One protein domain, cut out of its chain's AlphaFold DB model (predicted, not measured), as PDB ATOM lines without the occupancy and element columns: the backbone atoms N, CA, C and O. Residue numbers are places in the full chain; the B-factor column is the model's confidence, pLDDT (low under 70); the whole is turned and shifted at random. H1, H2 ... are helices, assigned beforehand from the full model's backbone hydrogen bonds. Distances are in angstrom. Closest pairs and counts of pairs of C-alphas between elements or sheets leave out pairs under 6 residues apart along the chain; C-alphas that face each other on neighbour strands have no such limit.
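AT A GLANCE: This is residues 704 to 761 and 773 to 783 of the 1226 residues of the protein "Alpha-1,3-glucan synthase" of Aureobasidium pullulans (UniProt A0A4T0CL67). One long helix, H3, makes the long axis of a loose rod, and the chain folds back at both of its ends: before H3 comes H1, running the opposite way, with the small H2 at the turn, and after H3 the chain doubles back through the tiny H4. Past a cut, the short H5 lies beside H3 and touches no helix. The printed part has 69 residues with five named helices, H1 to H5 in chain order, and no named strand, an all helix class. It is loose, with a radius of gyration of the C-alphas of 14.9 A and spans of 48 by 21 by 15 A.

HOW THE PARTS SIT: H3, residues 726 to 746, touches H4, residues 753 to 756, only just, with 3 pairs of C-alphas within 8 A. H3 does so with residues 740 to 744 alone, and the closest C-alphas, of Arg 740 and Thr 754, are 6.7 A apart. H1, residues 704 to 714, is close to H3 but not clearly touching; the closest C-alphas, of Tyr 704 and Ser 733, are 6.6 A apart. The two run opposite ways at a steep tilt of 36 degrees, only just past shallow. H2, residues 717 to 720, and H1 meet only through their link. H5, residues 773 to 777, and H3 are near each other. O i to N i+4 pairs are within hydrogen-bond range throughout H5, in 16 of 17 in H3 and 4 of 7 in H1; H2 and H4 are too short for one.

IN THESE COORDINATES: H3 is 29.9 A long, from C-alpha 726 at (84.136, 71.708, 134.422) to C-alpha 746 at (72.284, 98.950, 130.675). H1 is 16.5 A long and begins at (76.919, 76.842, 127.486). H2, H4 and H5 measure 5.4 A, 5.1 A and 5.9 A.

THE WHOLE: The C-alphas farthest apart, of Gly 717 and Asn 783, are 48.8 A apart. Residues 762 to 772 are not printed, and C-alphas 761 and 773 are 17.3 A apart across the cut. Of the links printed whole, H1 to H2 and H2 to H3 are tight and H3 to H4 is short. The pLDDT is under 70 at residues 747 to 761 and 773 to 783.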
ATOM      1  N   TYR A 704      75.608  77.217 126.970       87.88
ATOM      2  CA  TYR A 704      76.919  76.842 127.486       87.88
ATOM      3  C   TYR A 704      77.096  75.321 127.491       87.88
ATOM      4  O   TYR A 704      78.219  74.866 127.280       87.88
ATOM      5  N   TYR A 705      76.006  74.559 127.641       88.38
ATOM      6  CA  TYR A 705      75.951  73.100 127.528       88.38
ATOM      7  C   TYR A 705      76.327  72.627 126.116       88.38
ATOM      8  O   TYR A 705      77.355  71.972 125.961       88.38
ATOM      9  N   ARG A 706      75.603  73.063 125.070       88.12
ATOM     10  CA  ARG A 706      75.923  72.747 123.656       88.12
ATOM     11  C   ARG A 706      77.326  73.224 123.245       88.12
ATOM     12  O   ARG A 706      78.017  72.584 122.457       88.12
ATOM     13  N   THR A 707      77.780  74.354 123.799       88.94
ATOM     14  CA  THR A 707      79.144  74.871 123.568       88.94
ATOM     15  C   THR A 707      80.223  74.021 124.257       88.94
ATOM     16  O   THR A 707      81.359  73.988 123.786       88.94
ATOM     17  N   PHE A 708      79.900  73.346 125.365       92.00
ATOM     18  CA  PHE A 708      80.809  72.426 126.057       92.00
ATOM     19  C   PHE A 708      80.818  71.049 125.392       92.00
ATOM     20  O   PHE A 708      81.891  70.498 125.191       92.00
ATOM     21  N   GLU A 709      79.654  70.553 124.967       91.44
ATOM     22  CA  GLU A 709      79.472  69.319 124.189       91.44
ATOM     23  C   GLU A 709      80.420  69.261 122.985       91.44
ATOM     24  O   GLU A 709      81.285  68.390 122.934       91.44
ATOM     25  N   ARG A 710      80.380  70.272 122.103       89.69
ATOM     26  CA  ARG A 710      81.296  70.378 120.948       89.69
ATOM     27  C   ARG A 710      82.782  70.430 121.347       89.69
ATOM     28  O   ARG A 710      83.653  70.020 120.595       89.69
ATOM     29  N   LYS A 711      83.107  70.935 122.541       90.56
ATOM     30  CA  LYS A 711      84.493  70.989 123.050       90.56
ATOM     31  C   LYS A 711      84.960  69.668 123.668       90.56
ATOM     32  O   LYS A 711      86.159  69.503 123.875       90.56
ATOM     33  N   LEU A 712      84.053  68.738 123.965       92.81
ATOM     34  CA  LEU A 712      84.394  67.396 124.443       92.81
ATOM     35  C   LEU A 712      84.795  66.442 123.304       92.81
ATOM     36  O   LEU A 712      85.277  65.351 123.592       92.81
ATOM     37  N   GLU A 713      84.679  66.857 122.040       88.12
ATOM     38  CA  GLU A 713      85.255  66.141 120.891       88.12
ATOM     39  C   GLU A 713      86.780  65.944 121.076       88.12
ATOM     40  O   GLU A 713      87.291  64.839 120.901       88.12
ATOM     41  N   ASP A 714      87.485  66.961 121.590       87.25
ATOM     42  CA  ASP A 714      88.922  66.932 121.926       87.25
ATOM     43  C   ASP A 714      89.234  66.353 123.336       87.25
ATOM     44  O   ASP A 714      90.246  66.700 123.967       87.25
ATOM     45  N   LEU A 715      88.374  65.496 123.906       91.81
ATOM     46  CA  LEU A 715      88.553  64.988 125.275       91.81
ATOM     47  C   LEU A 715      89.716  63.983 125.402       91.81
ATOM     48  O   LEU A 715      89.677  62.849 124.924       91.81
ATOM     49  N   SER A 716      90.732  64.362 126.175       91.38
ATOM     50  CA  SER A 716      91.884  63.549 126.587       91.38
ATOM     51  C   SER A 716      92.197  63.784 128.064       91.38
ATOM     52  O   SER A 716      91.737  64.773 128.635       91.38
ATOM     53  N   GLY A 717      93.032  62.950 128.686       86.44
ATOM     54  CA  GLY A 717      93.509  63.189 130.051       86.44
ATOM     55  C   GLY A 717      94.114  64.584 130.245       86.44
ATOM     56  O   GLY A 717      93.802  65.271 131.213       86.44
ATOM     57  N   LYS A 718      94.902  65.069 129.276       86.19
ATOM     58  CA  LYS A 718      95.527  66.402 129.347       86.19
ATOM     59  C   LYS A 718      94.532  67.550 129.149       86.19
ATOM     60  O   LYS A 718      94.632  68.555 129.853       86.19
ATOM     61  N   THR A 719      93.595  67.437 128.205       90.44
ATOM     62  CA  THR A 719      92.609  68.504 127.930       90.44
ATOM     63  C   THR A 719      91.513  68.558 128.995       90.44
ATOM     64  O   THR A 719      91.102  69.657 129.368       90.44
ATOM     65  N   SER A 720      91.116  67.409 129.559       90.44
ATOM     66  CA  SER A 720      90.103  67.289 130.619       90.44
ATOM     67  C   SER A 720      90.413  68.142 131.852       90.44
ATOM     68  O   SER A 720      89.535  68.828 132.360       90.44
ATOM     69  N   GLU A 721      91.671  68.156 132.295       86.38
ATOM     70  CA  GLU A 721      92.111  68.845 133.520       86.38
ATOM     71  C   GLU A 721      92.451  70.332 133.315       86.38
ATOM     72  O   GLU A 721      92.762  71.046 134.272       86.38
ATOM     73  N   SER A 722      92.446  70.804 132.063       85.62
ATOM     74  CA  SER A 722      92.980  72.116 131.682       85.62
ATOM     75  C   SER A 722      91.965  72.966 130.914       85.62
ATOM     76  O   SER A 722      91.337  73.847 131.501       85.62
ATOM     77  N   ALA A 723      91.795  72.718 129.616       84.56
ATOM     78  CA  ALA A 723      90.881  73.460 128.748       84.56
ATOM     79  C   ALA A 723      89.405  73.077 128.964       84.56
ATOM     80  O   ALA A 723      88.526  73.921 128.790       84.56
ATOM     81  N   LEU A 724      89.152  71.825 129.360       90.81
ATOM     82  CA  LEU A 724      87.822  71.217 129.483       90.81
ATOM     83  C   LEU A 724      87.418  70.936 130.942       90.81
ATOM     84  O   LEU A 724      86.472  70.185 131.170       90.81
ATOM     85  N   CYS A 725      88.135  71.497 131.919       93.38
ATOM     86  CA  CYS A 725      87.814  71.373 133.345       93.38
ATOM     87  C   CYS A 725      86.457  72.035 133.632       93.38
ATOM     88  O   CYS A 725      86.230  73.175 133.215       93.38
ATOM     89  N   ILE A 726      85.553  71.325 134.311       93.69
ATOM     90  CA  ILE A 726      84.136  71.708 134.422       93.69
ATOM     91  C   ILE A 726      83.973  72.998 135.234       93.69
ATOM     92  O   ILE A 726      83.311  73.927 134.775       93.69
ATOM     93  N   GLU A 727      84.625  73.113 136.394       90.06
ATOM     94  CA  GLU A 727      84.573  74.329 137.226       90.06
ATOM     95  C   GLU A 727      85.238  75.523 136.515       90.06
ATOM     96  O   GLU A 727      84.652  76.599 136.407       90.06
ATOM     97  N   ASP A 728      86.412  75.304 135.911       87.62
ATOM     98  CA  ASP A 728      87.141  76.312 135.128       87.62
ATOM     99  C   ASP A 728      86.327  76.782 133.897       87.62
ATOM    100  O   ASP A 728      86.574  77.877 133.392       87.62
ATOM    101  N   TYR A 729      85.390  75.981 133.377       90.94
ATOM    102  CA  TYR A 729      84.477  76.357 132.290       90.94
ATOM    103  C   TYR A 729      83.214  77.066 132.803       90.94
ATOM    104  O   TYR A 729      82.796  78.073 132.220       90.94
ATOM    105  N   LEU A 730      82.624  76.583 133.900       89.50
ATOM    106  CA  LEU A 730      81.429  77.172 134.504       89.50
ATOM    107  C   LEU A 730      81.713  78.571 135.077       89.50
ATOM    108  O   LEU A 730      80.936  79.472 134.775       89.50
ATOM    109  N   GLU A 731      82.850  78.817 135.749       83.50
ATOM    110  CA  GLU A 731      83.247  80.177 136.190       83.50
ATOM    111  C   GLU A 731      83.295  81.176 135.014       83.50
ATOM    112  O   GLU A 731      82.860  82.327 135.118       83.50
ATOM    113  N   LYS A 732      83.843  80.747 133.866       84.00
ATOM    114  CA  LYS A 732      83.964  81.585 132.659       84.00
ATOM    115  C   LYS A 732      82.591  81.843 132.031       84.00
ATOM    116  O   LYS A 732      82.313  82.970 131.619       84.00
ATOM    117  N   SER A 733      81.741  80.819 132.002       86.62
ATOM    118  CA  SER A 733      80.369  80.871 131.486       86.62
ATOM    119  C   SER A 733      79.484  81.794 132.325       86.62
ATOM    120  O   SER A 733      78.856  82.702 131.783       86.62
ATOM    121  N   GLU A 734      79.528  81.644 133.651       83.44
ATOM    122  CA  GLU A 734      78.864  82.506 134.631       83.44
ATOM    123  C   GLU A 734      79.317  83.965 134.482       83.44
ATOM    124  O   GLU A 734      78.484  84.866 134.363       83.44
ATOM    125  N   LYS A 735      80.631  84.223 134.398       79.69
ATOM    126  CA  LYS A 735      81.158  85.581 134.184       79.69
ATOM    127  C   LYS A 735      80.668  86.192 132.865       79.69
ATOM    128  O   LYS A 735      80.305  87.370 132.837       79.69
ATOM    129  N   GLN A 736      80.648  85.421 131.777       82.25
ATOM    130  CA  GLN A 736      80.132  85.877 130.482       82.25
ATOM    131  C   GLN A 736      78.624  86.164 130.552       82.25
ATOM    132  O   GLN A 736      78.172  87.181 130.027       82.25
ATOM    133  N   TRP A 737      77.855  85.319 131.242       82.56
ATOM    134  CA  TRP A 737      76.415  85.484 131.446       82.56
ATOM    135  C   TRP A 737      76.089  86.731 132.280       82.56
ATOM    136  O   TRP A 737      75.291  87.557 131.845       82.56
ATOM    137  N   PHE A 738      76.778  86.957 133.405       78.88
ATOM    138  CA  PHE A 738      76.628  88.176 134.216       78.88
ATOM    139  C   PHE A 738      77.113  89.455 133.515       78.88
ATOM    140  O   PHE A 738      76.676  90.555 133.873       78.88
ATOM    141  N   ASN A 739      77.996  89.343 132.519       78.06
ATOM    142  CA  ASN A 739      78.321  90.460 131.636       78.06
ATOM    143  C   ASN A 739      77.185  90.724 130.640       78.06
ATOM    144  O   ASN A 739      76.653  91.828 130.689       78.06
ATOM    145  N   ARG A 740      76.703  89.724 129.881       77.69
ATOM    146  CA  ARG A 740      75.526  89.884 128.994       77.69
ATOM    147  C   ARG A 740      74.302  90.434 129.744       77.69
ATOM    148  O   ARG A 740      73.658  91.362 129.272       77.69
ATOM    149  N   MET A 741      74.026  89.932 130.948       77.31
ATOM    150  CA  MET A 741      72.947  90.418 131.819       77.31
ATOM    151  C   MET A 741      73.123  91.893 132.215       77.31
ATOM    152  O   MET A 741      72.148  92.633 132.327       77.31
ATOM    153  N   HIS A 742      74.357  92.333 132.475       77.19
ATOM    154  CA  HIS A 742      74.647  93.732 132.798       77.19
ATOM    155  C   HIS A 742      74.553  94.622 131.557       77.19
ATOM    156  O   HIS A 742      73.980  95.701 131.670       77.19
ATOM    157  N   ASP A 743      75.008  94.152 130.395       75.19
ATOM    158  CA  ASP A 743      74.863  94.847 129.113       75.19
ATOM    159  C   ASP A 743      73.371  95.081 128.792       75.19
ATOM    160  O   ASP A 743      72.968  96.215 128.532       75.19
ATOM    161  N   VAL A 744      72.525  94.049 128.934       74.44
ATOM    162  CA  VAL A 744      71.059  94.155 128.774       74.44
ATOM    163  C   VAL A 744      70.444  95.088 129.826       74.44
ATOM    164  O   VAL A 744      69.697  95.994 129.467       74.44
ATOM    165  N   LYS A 745      70.821  94.980 131.111       74.25
ATOM    166  CA  LYS A 745      70.372  95.921 132.166       74.25
ATOM    167  C   LYS A 745      70.862  97.367 131.969       74.25
ATOM    168  O   LYS A 745      70.392  98.260 132.672       74.25
ATOM    169  N   MET A 746      71.803  97.615 131.055       75.56
ATOM    170  CA  MET A 746      72.284  98.950 130.675       75.56
ATOM    171  C   MET A 746      71.719  99.442 129.336       75.56
ATOM    172  O   MET A 746      71.914 100.620 129.014       75.56
ATOM    173  N   ALA A 747      71.050  98.593 128.551       67.88
ATOM    174  CA  ALA A 747      70.454  98.951 127.266       67.88
ATOM    175  C   ALA A 747      69.288  99.949 127.424       67.88
ATOM    176  O   ALA A 747      68.736 100.118 128.508       67.88
ATOM    177  N   LYS A 748      68.947 100.650 126.339       57.38
ATOM    178  CA  LYS A 748      67.730 101.487 126.244       57.38
ATOM    179  C   LYS A 748      66.728 100.880 125.262       57.38
ATOM    180  O   LYS A 748      65.541 100.858 125.540       57.38
ATOM    181  N   GLU A 749      67.269 100.375 124.160       54.25
ATOM    182  CA  GLU A 749      66.656  99.540 123.129       54.25
ATOM    183  C   GLU A 749      67.634  98.375 122.889       54.25
ATOM    184  O   GLU A 749      68.833  98.516 123.177       54.25
ATOM    185  N   THR A 750      67.148  97.222 122.432       49.62
ATOM    186  CA  THR A 750      67.895  95.953 122.414       49.62
ATOM    187  C   THR A 750      69.042  95.976 121.387       49.62
ATOM    188  O   THR A 750      68.788  95.984 120.182       49.62
ATOM    189  N   PRO A 751      70.331  95.980 121.786       49.66
ATOM    190  CA  PRO A 751      71.416  96.183 120.830       49.66
ATOM    191  C   PRO A 751      71.902  94.863 120.222       49.66
ATOM    192  O   PRO A 751      72.106  93.872 120.925       49.66
ATOM    193  N   ALA A 752      72.278  94.892 118.940       42.81
ATOM    194  CA  ALA A 752      72.943  93.773 118.260       42.81
ATOM    195  C   ALA A 752      74.259  93.306 118.936       42.81
ATOM    196  O   ALA A 752      74.734  92.202 118.668       42.81
ATOM    197  N   ALA A 753      74.820  94.101 119.858       41.22
ATOM    198  CA  ALA A 753      75.970  93.751 120.696       41.22
ATOM    199  C   ALA A 753      75.808  92.413 121.448       41.22
ATOM    200  O   ALA A 753      76.789  91.690 121.632       41.22
ATOM    201  N   THR A 754      74.580  92.023 121.815       49.69
ATOM    202  CA  THR A 754      74.306  90.733 122.478       49.69
ATOM    203  C   THR A 754      74.666  89.528 121.592       49.69
ATOM    204  O   THR A 754      75.001  88.465 122.115       49.69
ATOM    205  N   ARG A 755      74.675  89.689 120.256       52.28
ATOM    206  CA  ARG A 755      75.155  88.660 119.314       52.28
ATOM    207  C   ARG A 755      76.684  88.564 119.291       52.28
ATOM    208  O   ARG A 755      77.214  87.461 119.204       52.28
ATOM    209  N   ALA A 756      77.389  89.691 119.422       49.16
ATOM    210  CA  ALA A 756      78.854  89.750 119.379       49.16
ATOM    211  C   ALA A 756      79.530  89.161 120.634       49.16
ATOM    212  O   ALA A 756      80.608  88.580 120.534       49.16
ATOM    213  N   ASN A 757      78.886  89.267 121.803       53.66
ATOM    214  CA  ASN A 757      79.388  88.736 123.081       53.66
ATOM    215  C   ASN A 757      78.934  87.289 123.392       53.66
ATOM    216  O   ASN A 757      79.141  86.807 124.512       53.66
ATOM    217  N   SER A 758      78.313  86.582 122.441       57.97
ATOM    218  CA  SER A 758      77.867  85.187 122.601       57.97
ATOM    219  C   SER A 758      78.919  84.170 122.117       57.97
ATOM    220  O   SER A 758      79.778  84.518 121.306       57.97
ATOM    221  N   PRO A 759      78.900  82.909 122.599       57.28
ATOM    222  CA  PRO A 759      79.795  81.860 122.105       57.28
ATOM    223  C   PRO A 759      79.663  81.628 120.592       57.28
ATOM    224  O   PRO A 759      78.566  81.672 120.031       57.28
ATOM    225  N   THR A 760      80.782  81.362 119.919       49.78
ATOM    226  CA  THR A 760      80.830  81.201 118.462       49.78
ATOM    227  C   THR A 760      80.074  79.955 117.985       49.78
ATOM    228  O   THR A 760      80.327  78.835 118.426       49.78
ATOM    229  N   GLY A 761      79.148  80.152 117.039       51.81
ATOM    230  CA  GLY A 761      78.319  79.085 116.462       51.81
ATOM    231  C   GLY A 761      77.042  78.754 117.247       51.81
ATOM    232  O   GLY A 761      76.629  77.595 117.247       51.81
ATOM    233  N   GLU A 773      63.394  85.931 124.350       53.78
ATOM    234  CA  GLU A 773      64.339  84.948 124.899       53.78
ATOM    235  C   GLU A 773      65.406  85.634 125.780       53.78
ATOM    236  O   GLU A 773      65.787  85.102 126.825       53.78
ATOM    237  N   THR A 774      65.849  86.849 125.422       59.47
ATOM    238  CA  THR A 774      66.827  87.594 126.231       59.47
ATOM    239  C   THR A 774      66.252  88.266 127.481       59.47
ATOM    240  O   THR A 774      66.949  88.276 128.497       59.47
ATOM    241  N   SER A 775      65.020  88.794 127.472       56.03
ATOM    242  CA  SER A 775      64.398  89.337 128.696       56.03
ATOM    243  C   SER A 775      64.171  88.241 129.732       56.03
ATOM    244  O   SER A 775      64.511  88.400 130.912       56.03
ATOM    245  N   ASP A 776      63.668  87.104 129.262       58.78
ATOM    246  CA  ASP A 776      63.170  86.028 130.107       58.78
ATOM    247  C   ASP A 776      64.336  85.171 130.632       58.78
ATOM    248  O   ASP A 776      64.336  84.783 131.802       58.78
ATOM    249  N   GLN A 777      65.419  84.999 129.849       64.31
ATOM    250  CA  GLN A 777      66.692  84.423 130.325       64.31
ATOM    251  C   GLN A 777      67.246  85.149 131.565       64.31
ATOM    252  O   GLN A 777      67.847  84.508 132.430       64.31
ATOM    253  N   PHE A 778      67.073  86.470 131.663       67.94
ATOM    254  CA  PHE A 778      67.605  87.270 132.771       67.94
ATOM    255  C   PHE A 778      66.575  87.598 133.862       67.94
ATOM    256  O   PHE A 778      66.914  88.331 134.797       67.94
ATOM    257  N   LEU A 779      65.358  87.039 133.766       62.69
ATOM    258  CA  LEU A 779      64.232  87.259 134.685       62.69
ATOM    259  C   LEU A 779      63.963  88.755 134.941       62.69
ATOM    260  O   LEU A 779      63.737  89.182 136.075       62.69
ATOM    261  N   LEU A 780      64.040  89.570 133.886       62.28
ATOM    262  CA  LEU A 780      63.726  90.993 133.975       62.28
ATOM    263  C   LEU A 780      62.205  91.185 134.040       62.28
ATOM    264  O   LEU A 780      61.492  90.598 133.227       62.28
ATOM    265  N   PRO A 781      61.678  92.030 134.947       58.81
ATOM    266  CA  PRO A 781      60.285  92.457 134.868       58.81
ATOM    267  C   PRO A 781      59.988  93.065 133.491       58.81
ATOM    268  O   PRO A 781      60.786  93.853 132.992       58.81
ATOM    269  N   GLN A 782      58.815  92.786 132.914       54.25
ATOM    270  CA  GLN A 782      58.404  93.362 131.618       54.25
ATOM    271  C   GLN A 782      58.424  94.906 131.619       54.25
ATOM    272  O   GLN A 782      58.669  95.529 130.592       54.25
ATOM    273  N   ASN A 783      58.268  95.521 132.799       58.25
ATOM    274  CA  ASN A 783      58.354  96.968 133.020       58.25
ATOM    275  C   ASN A 783      59.738  97.431 133.545       58.25
ATOM    276  O   ASN A 783      59.825  98.441 134.247       58.25
TER     277      ASN A 783